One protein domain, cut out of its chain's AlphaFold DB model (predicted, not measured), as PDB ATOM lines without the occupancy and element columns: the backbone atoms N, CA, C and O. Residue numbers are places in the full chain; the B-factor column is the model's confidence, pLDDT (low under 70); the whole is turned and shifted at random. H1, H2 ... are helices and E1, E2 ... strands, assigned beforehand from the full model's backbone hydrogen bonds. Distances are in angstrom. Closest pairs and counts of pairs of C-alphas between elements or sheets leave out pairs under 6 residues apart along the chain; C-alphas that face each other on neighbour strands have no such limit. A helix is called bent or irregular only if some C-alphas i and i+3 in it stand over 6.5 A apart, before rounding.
ATOM      1  N   ALA A 270     166.565 116.807 142.922       86.81
ATOM      2  CA  ALA A 270     166.333 115.514 142.276       86.81
ATOM      3  C   ALA A 270     165.157 114.763 142.910       86.81
ATOM      4  O   ALA A 270     164.275 114.275 142.201       86.81
ATOM      5  N   SER A 271     165.086 114.745 144.241       86.50
ATOM      6  CA  SER A 271     163.954 114.186 144.982       86.50
ATOM      7  C   SER A 271     162.642 114.926 144.676       86.50
ATOM      8  O   SER A 271     161.602 114.294 144.484       86.50
ATOM      9  N   LEU A 272     162.673 116.260 144.547       88.06
ATOM     10  CA  LEU A 272     161.492 117.045 144.153       88.06
ATOM     11  C   LEU A 272     161.046 116.764 142.718       88.06
ATOM     12  O   LEU A 272     159.843 116.656 142.464       88.06
ATOM     13  N   ARG A 273     161.999 116.618 141.788       90.06
ATOM     14  CA  ARG A 273     161.711 116.192 140.416       90.06
ATOM     15  C   ARG A 273     161.041 114.827 140.419       90.06
ATOM     16  O   ARG A 273     160.024 114.676 139.759       90.06
ATOM     17  N   ASP A 274     161.544 113.862 141.184       86.81
ATOM     18  CA  ASP A 274     160.955 112.521 141.241       86.81
ATOM     19  C   ASP A 274     159.502 112.552 141.746       86.81
ATOM     20  O   ASP A 274     158.614 111.989 141.105       86.81
ATOM     21  N   VAL A 275     159.221 113.299 142.820       85.38
ATOM     22  CA  VAL A 275     157.853 113.491 143.338       85.38
ATOM     23  C   VAL A 275     156.948 114.161 142.303       85.38
ATOM     24  O   VAL A 275     155.821 113.708 142.082       85.38
ATOM     25  N   MET A 276     157.435 115.218 141.642       86.56
ATOM     26  CA  MET A 276     156.699 115.908 140.579       86.56
ATOM     27  C   MET A 276     156.377 114.950 139.429       86.56
ATOM     28  O   MET A 276     155.233 114.873 138.982       86.56
ATOM     29  N   LEU A 277     157.371 114.183 138.990       81.06
ATOM     30  CA  LEU A 277     157.250 113.240 137.889       81.06
ATOM     31  C   LEU A 277     156.319 112.081 138.204       81.06
ATOM     32  O   LEU A 277     155.732 111.567 137.268       81.06
ATOM     33  N   HIS A 278     156.141 111.691 139.471       79.19
ATOM     34  CA  HIS A 278     155.169 110.672 139.893       79.19
ATOM     35  C   HIS A 278     153.756 111.230 140.125       79.19
ATOM     36  O   HIS A 278     152.783 110.482 140.035       79.19
ATOM     37  N   SER A 279     153.624 112.542 140.333       72.94
ATOM     38  CA  SER A 279     152.349 113.237 140.583       72.94
ATOM     39  C   SER A 279     151.657 113.728 139.296       72.94
ATOM     40  O   SER A 279     150.696 114.500 139.329       72.94
ATOM     41  N   TRP A 280     152.119 113.270 138.133       69.12
ATOM     42  CA  TRP A 280     151.576 113.576 136.803       69.12
ATOM     43  C   TRP A 280     150.122 113.120 136.603       69.12
ATOM     44  O   TRP A 280     149.427 113.669 135.745       69.12
ATOM     45  N   CYS A 281     149.635 112.149 137.392       62.72
ATOM     46  CA  CYS A 281     148.252 111.674 137.309       62.72
ATOM     47  C   CYS A 281     147.236 112.800 137.515       62.72
ATOM     48  O   CYS A 281     146.171 112.779 136.907       62.72
ATOM     49  N   PHE A 282     147.592 113.828 138.282       64.38
ATOM     50  CA  PHE A 282     146.704 114.952 138.525       64.38
ATOM     51  C   PHE A 282     146.502 115.820 137.274       64.38
ATOM     52  O   PHE A 282     145.387 116.249 137.041       64.38
ATOM     53  N   ALA A 283     147.474 115.949 136.361       65.75
ATOM     54  CA  ALA A 283     147.325 116.757 135.135       65.75
ATOM     55  C   ALA A 283     146.390 116.153 134.053       65.75
ATOM     56  O   ALA A 283     146.262 116.705 132.947       65.75
ATOM     57  N   GLN A 284     145.762 115.010 134.344       76.62
ATOM     58  CA  GLN A 284     144.828 114.317 133.464       76.62
ATOM     59  C   GLN A 284     143.448 114.983 133.497       76.62
ATOM     60  O   GLN A 284     142.891 115.251 134.556       76.62
ATOM     61  N   THR A 285     142.845 115.177 132.326       76.94
ATOM     62  CA  THR A 285     141.431 115.575 132.210       76.94
ATOM     63  C   THR A 285     140.481 114.472 132.681       76.94
ATOM     64  O   THR A 285     139.350 114.752 133.066       76.94
ATOM     65  N   GLN A 286     140.951 113.226 132.703       79.38
ATOM     66  CA  GLN A 286     140.211 112.062 133.160       79.38
ATOM     67  C   GLN A 286     141.112 111.200 134.049       79.38
ATOM     68  O   GLN A 286     142.086 110.624 133.572       79.38
ATOM     69  N   LEU A 287     140.785 111.117 135.338       74.06
ATOM     70  CA  LEU A 287     141.480 110.279 136.309       74.06
ATOM     71  C   LEU A 287     140.919 108.862 136.250       74.06
ATOM     72  O   LEU A 287     139.772 108.633 136.633       74.06
ATOM     73  N   THR A 288     141.730 107.905 135.810       65.69
ATOM     74  CA  THR A 288     141.377 106.482 135.848       65.69
ATOM     75  C   THR A 288     142.047 105.787 137.034       65.69
ATOM     76  O   THR A 288     143.272 105.761 137.153       65.69
ATOM     77  N   GLN A 289     141.239 105.211 137.928       66.06
ATOM     78  CA  GLN A 289     141.698 104.433 139.080       66.06
ATOM     79  C   GLN A 289     140.970 103.082 139.111       66.06
ATOM     80  O   GLN A 289     139.842 102.966 139.591       66.06
ATOM     81  N   GLY A 290     141.627 102.044 138.583       72.50
ATOM     82  CA  GLY A 290     140.994 100.739 138.366       72.50
ATOM     83  C   GLY A 290     139.893 100.838 137.307       72.50
ATOM     84  O   GLY A 290     140.133 101.377 136.230       72.50
ATOM     85  N   ASP A 291     138.693 100.361 137.638       75.19
ATOM     86  CA  ASP A 291     137.517 100.416 136.754       75.19
ATOM     87  C   ASP A 291     136.766 101.760 136.828       75.19
ATOM     88  O   ASP A 291     135.783 101.972 136.116       75.19
ATOM     89  N   PHE A 292     137.204 102.678 137.695       66.75
ATOM     90  CA  PHE A 292     136.573 103.981 137.873       66.75
ATOM     91  C   PHE A 292     137.280 105.047 137.048       66.75
ATOM     92  O   PHE A 292     138.507 105.152 137.057       66.75
ATOM     93  N   SER A 293     136.480 105.865 136.370       77.44
ATOM     94  CA  SER A 293     136.947 107.013 135.612       77.44
ATOM     95  C   SER A 293     136.228 108.266 136.094       77.44
ATOM     96  O   SER A 293     134.998 108.315 136.097       77.44
ATOM     97  N   ILE A 294     136.995 109.258 136.537       78.88
ATOM     98  CA  ILE A 294     136.489 110.535 137.034       78.88
ATOM     99  C   ILE A 294     136.956 111.618 136.066       78.88
ATOM    100  O   ILE A 294     138.149 111.904 135.973       78.88
ATOM    101  N   GLU A 295     136.020 112.227 135.342       80.50
ATOM    102  CA  GLU A 295     136.318 113.425 134.559       80.50
ATOM    103  C   GLU A 295     136.582 114.599 135.501       80.50
ATOM    104  O   GLU A 295     135.758 114.948 136.350       80.50
ATOM    105  N   GLN A 296     137.750 115.212 135.354       79.19
ATOM    106  CA  GLN A 296     138.034 116.480 135.994       79.19
ATOM    107  C   GLN A 296     137.377 117.611 135.202       79.19
ATOM    108  O   GLN A 296     137.338 117.595 133.971       79.19
ATOM    109  N   SER A 297     136.927 118.658 135.898       83.38
ATOM    110  CA  SER A 297     136.522 119.887 135.212       83.38
ATOM    111  C   SER A 297     137.701 120.449 134.397       83.38
ATOM    112  O   SER A 297     138.815 120.479 134.938       83.38
ATOM    113  N   PRO A 298     137.484 120.967 133.173       81.12
ATOM    114  CA  PRO A 298     138.545 121.562 132.354       81.12
ATOM    115  C   PRO A 298     139.380 122.613 133.103       81.12
ATOM    116  O   PRO A 298     140.607 122.616 133.010       81.12
ATOM    117  N   ASP A 299     138.731 123.432 133.935       85.81
ATOM    118  CA  ASP A 299     139.379 124.474 134.740       85.81
ATOM    119  C   ASP A 299     140.303 123.914 135.835       85.81
ATOM    120  O   ASP A 299     141.289 124.545 136.216       85.81
ATOM    121  N   ALA A 300     139.997 122.738 136.388       83.38
ATOM    122  CA  ALA A 300     140.857 122.082 137.376       83.38
ATOM    123  C   ALA A 300     142.118 121.519 136.710       83.38
ATOM    124  O   ALA A 300     143.225 121.843 137.144       83.38
ATOM    125  N   ALA A 301     141.951 120.785 135.605       82.69
ATOM    126  CA  ALA A 301     143.067 120.235 134.843       82.69
ATOM    127  C   ALA A 301     143.984 121.352 134.312       82.69
ATOM    128  O   ALA A 301     145.205 121.264 134.432       82.69
ATOM    129  N   GLN A 302     143.418 122.450 133.795       86.56
ATOM    130  CA  GLN A 302     144.203 123.592 133.323       86.56
ATOM    131  C   GLN A 302     144.986 124.277 134.453       86.56
ATOM    132  O   GLN A 302     146.149 124.630 134.255       86.56
ATOM    133  N   ARG A 303     144.390 124.443 135.643       86.94
ATOM    134  CA  ARG A 303     145.099 124.993 136.811       86.94
ATOM    135  C   ARG A 303     146.270 124.111 137.232       86.94
ATOM    136  O   ARG A 303     147.357 124.630 137.463       86.94
ATOM    137  N   GLN A 304     146.080 122.796 137.272       85.50
ATOM    138  CA  GLN A 304     147.143 121.857 137.635       85.50
ATOM    139  C   GLN A 304     148.261 121.812 136.590       85.50
ATOM    140  O   GLN A 304     149.432 121.805 136.953       85.50
ATOM    141  N   ARG A 305     147.918 121.868 135.299       88.75
ATOM    142  CA  ARG A 305     148.878 122.014 134.193       88.75
ATOM    143  C   ARG A 305     149.701 123.295 134.303       88.75
ATOM    144  O   ARG A 305     150.923 123.263 134.187       88.75
ATOM    145  N   ALA A 306     149.048 124.419 134.594       90.19
ATOM    146  CA  ALA A 306     149.732 125.690 134.810       90.19
ATOM    147  C   ALA A 306     150.662 125.643 136.035       90.19
ATOM    148  O   ALA A 306     151.793 126.123 135.958       90.19
ATOM    149  N   ALA A 307     150.213 125.034 137.137       89.56
ATOM    150  CA  ALA A 307     151.021 124.860 138.339       89.56
ATOM    151  C   ALA A 307     152.232 123.950 138.076       89.56
ATOM    152  O   ALA A 307     153.352 124.311 138.435       89.56
ATOM    153  N   PHE A 308     152.038 122.829 137.371       91.06
ATOM    154  CA  PHE A 308     153.119 121.950 136.924       91.06
ATOM    155  C   PHE A 308     154.141 122.715 136.079       91.06
ATOM    156  O   PHE A 308     155.332 122.664 136.363       91.06
ATOM    157  N   ALA A 309     153.690 123.479 135.081       91.81
ATOM    158  CA  ALA A 309     154.584 124.252 134.225       91.81
ATOM    159  C   ALA A 309     155.373 125.321 134.987       91.81
ATOM    160  O   ALA A 309     156.537 125.573 134.674       91.81
ATOM    161  N   ALA A 310     154.766 125.940 135.998       92.25
ATOM    162  CA  ALA A 310     155.460 126.875 136.867       92.25
ATOM    163  C   ALA A 310     156.500 126.159 137.750       92.25
ATOM    164  O   ALA A 310     157.636 126.622 137.829       92.25
ATOM    165  N   ALA A 311     156.162 125.007 138.340       92.12
ATOM    166  CA  ALA A 311     157.092 124.212 139.143       92.12
ATOM    167  C   ALA A 311     158.256 123.657 138.305       92.12
ATOM    168  O   ALA A 311     159.412 123.762 138.708       92.12
ATOM    169  N   ALA A 312     157.984 123.151 137.100       92.94
ATOM    170  CA  ALA A 312     158.996 122.627 136.186       92.94
ATOM    171  C   ALA A 312     160.032 123.692 135.790       92.94
ATOM    172  O   ALA A 312     161.215 123.382 135.663       92.94
ATOM    173  N   LYS A 313     159.635 124.962 135.649       93.00
ATOM    174  CA  LYS A 313     160.589 126.060 135.402       93.00
ATOM    175  C   LYS A 313     161.575 126.266 136.551       93.00
ATOM    176  O   LYS A 313     162.689 126.705 136.294       93.00
ATOM    177  N   VAL A 314     161.167 125.952 137.781       92.06
ATOM    178  CA  VAL A 314     162.010 126.058 138.975       92.06
ATOM    179  C   VAL A 314     162.956 124.860 139.075       92.06
ATOM    180  O   VAL A 314     164.156 125.046 139.241       92.06
ATOM    181  N   ILE A 315     162.441 123.629 138.950       92.00
ATOM    182  CA  ILE A 315     163.210 122.415 139.304       92.00
ATOM    183  C   ILE A 315     163.729 121.588 138.115       92.00
ATOM    184  O   ILE A 315     164.512 120.661 138.328       92.00
ATOM    185  N   CYS A 316     163.305 121.904 136.886       92.25
ATOM    186  CA  CYS A 316     163.662 121.212 135.636       92.25
ATOM    187  C   CYS A 316     164.236 122.167 134.572       92.25
ATOM    188  O   CYS A 316     164.065 121.941 133.372       92.25
ATOM    189  N   GLY A 317     164.893 123.254 134.986       89.06
ATOM    190  CA  GLY A 317     165.574 124.172 134.070       89.06
ATOM    191  C   GLY A 317     166.750 123.530 133.319       89.06
ATOM    192  O   GLY A 317     167.197 122.433 133.654       89.06
ATOM    193  N   LYS A 318     167.292 124.242 132.327       87.00
ATOM    194  CA  LYS A 318     168.438 123.802 131.508       87.00
ATOM    195  C   LYS A 318     169.678 123.422 132.331       87.00
ATOM    196  O   LYS A 318     170.399 122.508 131.945       87.00
ATOM    197  N   ASP A 319     169.891 124.101 133.454       84.94
ATOM    198  CA  ASP A 319     171.040 123.890 134.344       84.94
ATOM    199  C   ASP A 319     170.750 122.863 135.453       84.94
ATOM    200  O   ASP A 319     171.496 122.762 136.426       84.94
ATOM    201  N   SER A 320     169.653 122.105 135.336       85.44
ATOM    202  CA  SER A 320     169.334 121.046 136.293       85.44
ATOM    203  C   SER A 320     170.387 119.945 136.231       85.44
ATOM    204  O   SER A 320     170.665 119.401 135.161       85.44
ATOM    205  N   ASP A 321     170.912 119.565 137.394       89.75
ATOM    206  CA  ASP A 321     171.823 118.429 137.536       89.75
ATOM    207  C   ASP A 321     171.035 117.111 137.469       89.75
ATOM    208  O   ASP A 321     170.702 116.495 138.482       89.75
ATOM    209  N   VAL A 322     170.613 116.742 136.257       93.31
ATOM    210  CA  VAL A 322     169.881 115.497 135.997       93.31
ATOM    211  C   VAL A 322     170.878 114.352 135.929       93.31
ATOM    212  O   VAL A 322     171.748 114.323 135.059       93.31
ATOM    213  N   THR A 323     170.720 113.368 136.811       94.19
ATOM    214  CA  THR A 323     171.570 112.172 136.815       94.19
ATOM    215  C   THR A 323     171.164 111.166 135.722       94.19
ATOM    216  O   THR A 323     170.002 111.124 135.305       94.19
ATOM    217  N   PRO A 324     172.079 110.288 135.254       94.69
ATOM    218  CA  PRO A 324     171.732 109.213 134.318       94.69
ATOM    219  C   PRO A 324     170.605 108.298 134.817       94.69
ATOM    220  O   PRO A 324     169.795 107.825 134.019       94.69
ATOM    221  N   ASP A 325     170.531 108.068 136.129       93.94
ATOM    222  CA  ASP A 325     169.481 107.252 136.736       93.94
ATOM    223  C   ASP A 325     168.125 107.969 136.730       93.94
ATOM    224  O   ASP A 325     167.109 107.332 136.454       93.94
ATOM    225  N   GLU A 326     168.089 109.286 136.959       93.00
ATOM    226  CA  GLU A 326     166.870 110.092 136.788       93.00
ATOM    227  C   GLU A 326     166.367 110.063 135.347       93.00
ATOM    228  O   GLU A 326     165.187 109.802 135.119       93.00
ATOM    229  N   ALA A 327     167.253 110.269 134.367       95.00
ATOM    230  CA  ALA A 327     166.879 110.238 132.954       95.00
ATOM    231  C   ALA A 327     166.296 108.871 132.546       95.00
ATOM    232  O   ALA A 327     165.303 108.806 131.812       95.00
ATOM    233  N   ARG A 328     166.859 107.768 133.061       95.12
ATOM    234  CA  ARG A 328     166.316 106.411 132.865       95.12
ATOM    235  C   ARG A 328     164.955 106.238 133.528       95.12
ATOM    236  O   ARG A 328     164.020 105.823 132.851       95.12
ATOM    237  N   ARG A 329     164.815 106.606 134.808       92.69
ATOM    238  CA  ARG A 329     163.533 106.523 135.532       92.69
ATOM    239  C   ARG A 329     162.435 107.321 134.830       92.69
ATOM    240  O   ARG A 329     161.329 106.807 134.676       92.69
ATOM    241  N   TYR A 330     162.753 108.528 134.358       93.50
ATOM    242  CA  TYR A 330     161.843 109.337 133.549       93.50
ATOM    243  C   TYR A 330     161.428 108.601 132.275       93.50
ATOM    244  O   TYR A 330     160.239 108.456 132.006       93.50
ATOM    245  N   THR A 331     162.399 108.096 131.511       94.56
ATOM    246  CA  THR A 331     162.145 107.399 130.240       94.56
ATOM    247  C   THR A 331     161.283 106.150 130.440       94.56
ATOM    248  O   THR A 331     160.335 105.920 129.686       94.56
ATOM    249  N   ASP A 332     161.546 105.380 131.496       93.00
ATOM    250  CA  ASP A 332     160.760 104.204 131.872       93.00
ATOM    251  C   ASP A 332     159.342 104.578 132.309       93.00
ATOM    252  O   ASP A 332     158.378 103.864 132.021       93.00
ATOM    253  N   LEU A 333     159.183 105.687 133.036       89.94
ATOM    254  CA  LEU A 333     157.871 106.195 133.415       89.94
ATOM    255  C   LEU A 333     157.093 106.662 132.179       89.94
ATOM    256  O   LEU A 333     155.992 106.167 131.953       89.94
ATOM    257  N   HIS A 334     157.681 107.517 131.343       91.12
ATOM    258  CA  HIS A 334     157.089 107.991 130.092       91.12
ATOM    259  C   HIS A 334     156.623 106.820 129.220       91.12
ATOM    260  O   HIS A 334     155.453 106.741 128.855       91.12
ATOM    261  N   THR A 335     157.501 105.848 128.957       91.19
ATOM    262  CA  THR A 335     157.197 104.700 128.085       91.19
ATOM    263  C   THR A 335     156.046 103.845 128.627       91.19
ATOM    264  O   THR A 335     155.242 103.321 127.856       91.19
ATOM    265  N   ARG A 336     155.920 103.728 129.955       90.12
ATOM    266  CA  ARG A 336     154.805 103.012 130.596       90.12
ATOM    267  C   ARG A 336     153.493 103.795 130.564       90.12
ATOM    268  O   ARG A 336     152.436 103.169 130.485       90.12
ATOM    269  N   GLN A 337     153.548 105.124 130.656       87.50
ATOM    270  CA  GLN A 337     152.360 105.965 130.832       87.50
ATOM    271  C   GLN A 337     151.811 106.547 129.529       87.50
ATOM    272  O   GLN A 337     150.595 106.700 129.421       87.50
ATOM    273  N   ALA A 338     152.647 106.804 128.521       87.94
ATOM    274  CA  ALA A 338     152.218 107.382 127.246       87.94
ATOM    275  C   ALA A 338     151.065 106.608 126.569       87.94
ATOM    276  O   ALA A 338     150.109 107.255 126.137       87.94
ATOM    277  N   PRO A 339     151.041 105.253 126.551       86.81
ATOM    278  CA  PRO A 339     149.922 104.507 125.966       86.81
ATOM    279  C   PRO A 339     148.607 104.629 126.748       86.81
ATOM    280  O   PRO A 339     147.538 104.406 126.189       86.81
ATOM    281  N   ARG A 340     148.681 104.928 128.050       84.25
ATOM    282  CA  ARG A 340     147.520 104.985 128.951       84.25
ATOM    283  C   ARG A 340     146.979 106.404 129.106       84.25
ATOM    284  O   ARG A 340     145.783 106.581 129.301       84.25
ATOM    285  N   HIS A 341     147.853 107.404 129.009       84.88
ATOM    286  CA  HIS A 341     147.552 108.792 129.360       84.88
ATOM    287  C   HIS A 341     148.227 109.784 128.402       84.88
ATOM    288  O   HIS A 341     148.889 110.733 128.829       84.88
ATOM    289  N   GLY A 342     148.061 109.558 127.096       85.25
ATOM    290  CA  GLY A 342     148.764 110.305 126.049       85.25
ATOM    291  C   GLY A 342     148.618 111.828 126.129       85.25
ATOM    292  O   GLY A 342     149.599 112.527 125.917       85.25
ATOM    293  N   ASP A 343     147.443 112.352 126.497       86.00
ATOM    294  CA  ASP A 343     147.207 113.803 126.626       86.00
ATOM    295  C   ASP A 343     148.009 114.442 127.779       86.00
ATOM    296  O   ASP A 343     148.657 115.474 127.603       86.00
ATOM    297  N   ALA A 344     148.033 113.807 128.956       85.44
ATOM    298  CA  ALA A 344     148.790 114.316 130.103       85.44
ATOM    299  C   ALA A 344     150.305 114.226 129.873       85.44
ATOM    300  O   ALA A 344     151.030 115.172 130.181       85.44
ATOM    301  N   VAL A 345     150.771 113.113 129.291       89.00
ATOM    302  CA  VAL A 345     152.180 112.936 128.916       89.00
ATOM    303  C   VAL A 345     152.590 113.964 127.865       89.00
ATOM    304  O   VAL A 345     153.624 114.604 128.033       89.00
ATOM    305  N   ALA A 346     151.747 114.214 126.856       90.44
ATOM    306  CA  ALA A 346     152.039 115.210 125.833       90.44
ATOM    307  C   ALA A 346     152.260 116.601 126.438       90.44
ATOM    308  O   ALA A 346     153.272 117.245 126.167       90.44
ATOM    309  N   HIS A 347     151.354 117.038 127.316       89.88
ATOM    310  CA  HIS A 347     151.483 118.333 127.979       89.88
ATOM    311  C   HIS A 347     152.742 118.432 128.857       89.88
ATOM    312  O   HIS A 347     153.418 119.465 128.876       89.88
ATOM    313  N   MET A 348     153.060 117.363 129.590       90.06
ATOM    314  CA  MET A 348     154.248 117.295 130.436       90.06
ATOM    315  C   MET A 348     155.529 117.408 129.604       90.06
ATOM    316  O   MET A 348     156.372 118.252 129.899       90.06
ATOM    317  N   ASP A 349     155.661 116.598 128.554       93.12
ATOM    318  CA  ASP A 349     156.835 116.603 127.683       93.12
ATOM    319  C   ASP A 349     157.002 117.947 126.974       93.12
ATOM    320  O   ASP A 349     158.108 118.480 126.923       93.12
ATOM    321  N   GLU A 350     155.914 118.535 126.469       93.81
ATOM    322  CA  GLU A 350     155.942 119.871 125.864       93.81
ATOM    323  C   GLU A 350     156.446 120.921 126.857       93.81
ATOM    324  O   GLU A 350     157.264 121.774 126.508       93.81
ATOM    325  N   THR A 351     156.002 120.832 128.110       93.25
ATOM    326  CA  THR A 351     156.446 121.719 129.187       93.25
ATOM    327  C   THR A 351     157.929 121.517 129.502       93.25
ATOM    328  O   THR A 351     158.682 122.486 129.550       93.25
ATOM    329  N   LEU A 352     158.381 120.274 129.669       94.06
ATOM    330  CA  LEU A 352     159.776 119.949 129.989       94.06
ATOM    331  C   LEU A 352     160.737 120.249 128.825       94.06
ATOM    332  O   LEU A 352     161.888 120.638 129.039       94.06
ATOM    333  N   LEU A 353     160.270 120.151 127.578       94.75
ATOM    334  CA  LEU A 353     161.010 120.631 126.409       94.75
ATOM    335  C   LEU A 353     161.230 122.146 126.478       94.75
ATOM    336  O   LEU A 353     162.331 122.611 126.179       94.75
ATOM    337  N   GLN A 354     160.225 122.916 126.908       94.69
ATOM    338  CA  GLN A 354     160.338 124.373 127.052       94.69
ATOM    339  C   GLN A 354     161.286 124.795 128.181       94.69
ATOM    340  O   GLN A 354     161.899 125.857 128.082       94.69
ATOM    341  N   THR A 355     161.430 123.994 129.242       94.12
ATOM    342  CA  THR A 355     162.374 124.293 130.335       94.12
ATOM    343  C   THR A 355     163.819 123.929 129.995       94.12
ATOM    344  O   THR A 355     164.740 124.379 130.676       94.12
ATOM    345  N   GLY A 356     164.037 123.144 128.933       93.81
ATOM    346  CA  GLY A 356     165.351 122.633 128.547       93.81
ATOM    347  C   GLY A 356     165.774 121.371 129.302       93.81
ATOM    348  O   GLY A 356     166.931 120.976 129.185       93.81
ATOM    349  N   PHE A 357     164.859 120.720 130.028       94.69
ATOM    350  CA  PHE A 357     165.128 119.529 130.845       94.69
ATOM    351  C   PHE A 357     165.808 118.401 130.053       94.69
ATOM    352  O   PHE A 357     166.809 117.832 130.482       94.69
ATOM    353  N   PHE A 358     165.315 118.133 128.842       94.94
ATOM    354  CA  PHE A 358     165.860 117.104 127.949       94.94
ATOM    355  C   PHE A 358     167.194 117.479 127.288       94.94
ATOM    356  O   PHE A 358     167.792 116.657 126.601       94.94
ATOM    357  N   GLY A 359     167.671 118.713 127.484       91.94
ATOM    358  CA  GLY A 359     169.005 119.138 127.065       91.94
ATOM    359  C   GLY A 359     170.117 118.691 128.018       91.94
ATOM    360  O   GLY A 359     171.292 118.863 127.693       91.94
ATOM    361  N   ALA A 360     169.775 118.134 129.186       93.25
ATOM    362  CA  ALA A 360     170.758 117.639 130.140       93.25
ATOM    363  C   ALA A 360     171.557 116.457 129.566       93.25
ATOM    364  O   ALA A 360     171.008 115.561 128.924       93.25
ATOM    365  N   ALA A 361     172.860 116.408 129.864       92.31
ATOM    366  CA  ALA A 361     173.781 115.402 129.325       92.31
ATOM    367  C   ALA A 361     173.403 113.946 129.663       92.31
ATOM    368  O   ALA A 361     173.823 113.023 128.965       92.31
ATOM    369  N   ALA A 362     172.612 113.740 130.720       94.94
ATOM    370  CA  ALA A 362     172.095 112.437 131.119       94.94
ATOM    371  C   ALA A 362     171.100 111.827 130.115       94.94
ATOM    372  O   ALA A 362     170.983 110.600 130.048       94.94
ATOM    373  N   PHE A 363     170.417 112.644 129.307       95.44
ATOM    374  CA  PHE A 363     169.546 112.165 128.234       95.44
ATOM    375  C   PHE A 363     170.377 111.760 127.015       95.44
ATOM    376  O   PHE A 363     170.597 112.523 126.077       95.44
ATOM    377  N   THR A 364     170.856 110.517 127.037       95.75
ATOM    378  CA  THR A 364     171.622 109.947 125.925       95.75
ATOM    379  C   THR A 364     170.768 109.828 124.656       95.75
ATOM    380  O   THR A 364     169.538 109.724 124.750       95.75
ATOM    381  N   PRO A 365     171.387 109.742 123.461       95.31
ATOM    382  CA  PRO A 365     170.648 109.528 122.220       95.31
ATOM    383  C   PRO A 365     169.673 108.349 122.273       95.31
ATOM    384  O   PRO A 365     168.552 108.462 121.796       95.31
ATOM    385  N   THR A 366     170.066 107.238 122.906       96.06
ATOM    386  CA  THR A 366     169.221 106.044 123.032       96.06
ATOM    387  C   THR A 366     167.987 106.294 123.900       96.06
ATOM    388  O   THR A 366     166.907 105.793 123.587       96.06
ATOM    389  N   LEU A 367     168.112 107.083 124.973       96.94
ATOM    390  CA  LEU A 367     166.961 107.444 125.807       96.94
ATOM    391  C   LEU A 367     166.011 108.375 125.048       96.94
ATOM    392  O   LEU A 367     164.808 108.134 125.035       96.94
ATOM    393  N   LEU A 368     166.546 109.376 124.345       96.88
ATOM    394  CA  LEU A 368     165.754 110.303 123.530       96.88
ATOM    395  C   LEU A 368     165.038 109.593 122.366       96.88
ATOM    396  O   LEU A 368     163.871 109.868 122.102       96.88
ATOM    397  N   GLU A 369     165.686 108.629 121.708       95.44
ATOM    398  CA  GLU A 369     165.048 107.760 120.706       95.44
ATOM    399  C   GLU A 369     163.928 106.901 121.317       95.44
ATOM    400  O   GLU A 369     162.879 106.723 120.697       95.44
ATOM    401  N   SER A 370     164.109 106.411 122.549       96.12
ATOM    402  CA  SER A 370     163.069 105.652 123.260       96.12
ATOM    403  C   SER A 370     161.862 106.535 123.592       96.12
ATOM    404  O   SER A 370     160.721 106.127 123.368       96.12
ATOM    405  N   LEU A 371     162.104 107.771 124.044       96.00
ATOM    406  CA  LEU A 371     161.054 108.771 124.249       96.00
ATOM    407  C   LEU A 371     160.323 109.074 122.935       96.00
ATOM    408  O   LEU A 371     159.097 109.049 122.898       96.00
ATOM    409  N   ALA A 372     161.055 109.266 121.832       95.62
ATOM    410  CA  ALA A 372     160.467 109.508 120.517       95.62
ATOM    411  C   ALA A 372     159.571 108.347 120.046       95.62
ATOM    412  O   ALA A 372     158.495 108.577 119.488       95.62
ATOM    413  N   ALA A 373     159.990 107.101 120.280       95.50
ATOM    414  CA  ALA A 373     159.220 105.912 119.920       95.50
ATOM    415  C   ALA A 373     157.901 105.806 120.702       95.50
ATOM    416  O   ALA A 373     156.885 105.405 120.134       95.50
ATOM    417  N   ALA A 374     157.909 106.196 121.979       94.00
ATOM    418  CA  ALA A 374     156.730 106.192 122.842       94.00
ATOM    419  C   ALA A 374     155.922 107.505 122.805       94.00
ATOM    420  O   ALA A 374     154.894 107.595 123.473       94.00
ATOM    421  N   ALA A 375     156.369 108.519 122.056       94.06
ATOM    422  CA  ALA A 375     155.775 109.851 122.080       94.06
ATOM    423  C   ALA A 375     154.312 109.840 121.589       94.06
ATOM    424  O   ALA A 375     154.029 109.296 120.509       94.06
ATOM    425  N   PRO A 376     153.388 110.490 122.323       91.62
ATOM    426  CA  PRO A 376     151.959 110.479 122.009       91.62
ATOM    427  C   PRO A 376     151.596 111.322 120.776       91.62
ATOM    428  O   PRO A 376     150.541 111.109 120.181       91.62
ATOM    429  N   THR A 377     152.454 112.266 120.369       93.25
ATOM    430  CA  THR A 377     152.221 113.153 119.218       93.25
ATOM    431  C   THR A 377     153.412 113.165 118.258       93.25
ATOM    432  O   THR A 377     154.565 112.976 118.655       93.25
ATOM    433  N   ASP A 378     153.151 113.430 116.973       93.44
ATOM    434  CA  ASP A 378     154.205 113.539 115.953       93.44
ATOM    435  C   ASP A 378     155.141 114.731 116.205       93.44
ATOM    436  O   ASP A 378     156.332 114.659 115.897       93.44
ATOM    437  N   ALA A 379     154.623 115.808 116.805       93.69
ATOM    438  CA  ALA A 379     155.413 116.976 117.185       93.69
ATOM    439  C   ALA A 379     156.464 116.621 118.249       93.69
ATOM    440  O   ALA A 379     157.644 116.930 118.071       93.69
ATOM    441  N   LEU A 380     156.062 115.902 119.304       94.12
ATOM    442  CA  LEU A 380     156.972 115.425 120.349       94.12
ATOM    443  C   LEU A 380     157.968 114.402 119.814       94.12
ATOM    444  O   LEU A 380     159.169 114.523 120.059       94.12
ATOM    445  N   ARG A 381     157.502 113.451 118.995       95.44
ATOM    446  CA  ARG A 381     158.384 112.502 118.303       95.44
ATOM    447  C   ARG A 381     159.455 113.230 117.492       95.44
ATOM    448  O   ARG A 381     160.623 112.847 117.527       95.44
ATOM    449  N   GLY A 382     159.068 114.276 116.763       93.56
ATOM    450  CA  GLY A 382     159.985 115.125 116.007       93.56
ATOM    451  C   GLY A 382     160.994 115.849 116.899       93.56
ATOM    452  O   GLY A 382     162.185 115.841 116.592       93.56
ATOM    453  N   ALA A 383     160.543 116.425 118.017       94.88
ATOM    454  CA  ALA A 383     161.395 117.137 118.970       94.88
ATOM    455  C   ALA A 383     162.438 116.218 119.630       94.88
ATOM    456  O   ALA A 383     163.626 116.543 119.623       94.88
ATOM    457  N   PHE A 384     162.025 115.044 120.117       96.25
ATOM    458  CA  PHE A 384     162.935 114.072 120.725       96.25
ATOM    459  C   PHE A 384     163.931 113.498 119.715       96.25
ATOM    460  O   PHE A 384     165.127 113.461 119.993       96.25
ATOM    461  N   ASN A 385     163.483 113.139 118.505       94.38
ATOM    462  CA  ASN A 385     164.393 112.695 117.442       94.38
ATOM    463  C   ASN A 385     165.397 113.786 117.053       94.38
ATOM    464  O   ASN A 385     166.563 113.486 116.798       94.38
ATOM    465  N   LYS A 386     164.963 115.051 117.017       94.12
ATOM    466  CA  LYS A 386     165.845 116.186 116.746       94.12
ATOM    467  C   LYS A 386     166.923 116.320 117.826       94.12
ATOM    468  O   LYS A 386     168.092 116.463 117.481       94.12
ATOM    469  N   GLN A 387     166.557 116.238 119.105       94.56
ATOM    470  CA  GLN A 387     167.523 116.280 120.210       94.56
ATOM    471  C   GLN A 387     168.466 115.072 120.200       94.56
ATOM    472  O   GLN A 387     169.675 115.245 120.344       94.56
ATOM    473  N   ALA A 388     167.944 113.865 119.953       95.00
ATOM    474  CA  ALA A 388     168.754 112.653 119.839       95.00
ATOM    475  C   ALA A 388     169.812 112.794 118.737       95.00
ATOM    476  O   ALA A 388     170.986 112.507 118.960       95.00
ATOM    477  N   GLN A 389     169.406 113.282 117.559       93.69
ATOM    478  CA  GLN A 389     170.307 113.530 116.436       93.69
ATOM    479  C   GLN A 389     171.362 114.580 116.781       93.69
ATOM    480  O   GLN A 389     172.542 114.319 116.568       93.69
ATOM    481  N   ALA A 390     170.966 115.723 117.348       93.31
ATOM    482  CA  ALA A 390     171.906 116.768 117.756       93.31
ATOM    483  C   ALA A 390     172.986 116.198 118.689       93.31
ATOM    484  O   ALA A 390     174.180 116.376 118.449       93.31
ATOM    485  N   ARG A 391     172.575 115.385 119.669       92.62
ATOM    486  CA  ARG A 391     173.495 114.759 120.618       92.62
ATOM    487  C   ARG A 391     174.423 113.728 119.980       92.62
ATOM    488  O   ARG A 391     175.601 113.671 120.308       92.62
ATOM    489  N   GLN A 392     173.937 112.947 119.015       93.00
ATOM    490  CA  GLN A 392     174.800 112.030 118.260       93.00
ATOM    491  C   GLN A 392     175.898 112.765 117.482       93.00
ATOM    492  O   GLN A 392     176.992 112.217 117.335       93.00
ATOM    493  N   PHE A 393     175.608 113.964 116.974       92.88
ATOM    494  CA  PHE A 393     176.591 114.808 116.296       92.88
ATOM    495  C   PHE A 393     177.597 115.414 117.274       92.88
ATOM    496  O   PHE A 393     178.791 115.362 116.987       92.88
ATOM    497  N   GLU A 394     177.145 115.888 118.438       91.12
ATOM    498  CA  GLU A 394     178.029 116.347 119.521       91.12
ATOM    499  C   GLU A 394     178.984 115.234 119.991       91.12
ATOM    500  O   GLU A 394     180.185 115.460 120.106       91.12
ATOM    501  N   ASP A 395     178.472 114.016 120.199       90.94
ATOM    502  CA  ASP A 395     179.249 112.905 120.763       90.94
ATOM    503  C   ASP A 395     180.242 112.286 119.760       90.94
ATOM    504  O   ASP A 395     181.331 111.847 120.136       90.94
ATOM    505  N   LYS A 396     179.854 112.166 118.482       92.44
ATOM    506  CA  LYS A 396     180.620 111.403 117.472       92.44
ATOM    507  C   LYS A 396     181.360 112.279 116.462       92.44
ATOM    508  O   LYS A 396     182.255 111.770 115.782       92.44
ATOM    509  N   GLY A 397     180.980 113.550 116.343       93.00
ATOM    510  CA  GLY A 397     181.498 114.492 115.352       93.00
ATOM    511  C   GLY A 397     181.051 114.205 113.912       93.00
ATOM    512  O   GLY A 397     180.627 113.099 113.562       93.00
TER     513      GLY A 397
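This is residues 270 to 397 of the 621 residues of an uncharacterized protein of Rhodospirillaceae bacterium (UniProt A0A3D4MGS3). Six helices form a compact up-and-down bundle, each running against the one before it, with H3 and H4 between the pair H1 and H2 and the hairpin of H5 and H6. A small antiparallel hairpin, E1 and E2, lies at one end of the long axis, and the last residues of H6 lie at the other. The 128 printed residues run H1, E1, E2, H2, H3, H4, H5, H6, mostly helix, with a radius of gyration of the C-alphas of 14.6 A and spans of 50 by 27 by 23 A.

Find C-alpha 270 at (166.333, 115.514, 142.276); H1 runs from there to 283, irregular, with C-alphas 278 and 281 7.5 A apart. E1, residues 286 to 289, and E2, 292 to 295, follow. H2, 298 to 315, is 25.6 A long; then come H3, 324 to 337, H4, 342 to 355, and H5, 365 to 374. H6, 378 to 396, is 26.5 A long and ends at (180.620, 111.403, 117.472).

Look at Ala 283 and Ala 301, the closest C-alphas of H1 and H2, which touch at 5.5 A, opposite ways. H1 touches H4 with residues 280 to 283 alone, Ala 283 to Ala 344 at 5.8 A. In the hairpin of E1 and E2, N 287 and O 294 are 2.8 A apart. H3 touches H5, Thr 335 to Ala 374 at 5.5 A, and H5 touches H6, Ala 372 to Arg 381 at 4.3 A, at a shallow tilt of 12 degrees. H3 to H6 have every O i to N i+4 pair within hydrogen-bond range; H1 has 6 of 10, H2 13 of 14.

The C-alphas farthest apart, Phe 292 and Gly 397, are 51.3 A apart. The printed part has no cut and no long link. Residues 280 to 283, 288 to 289 and 292 are under 70 in pLDDT.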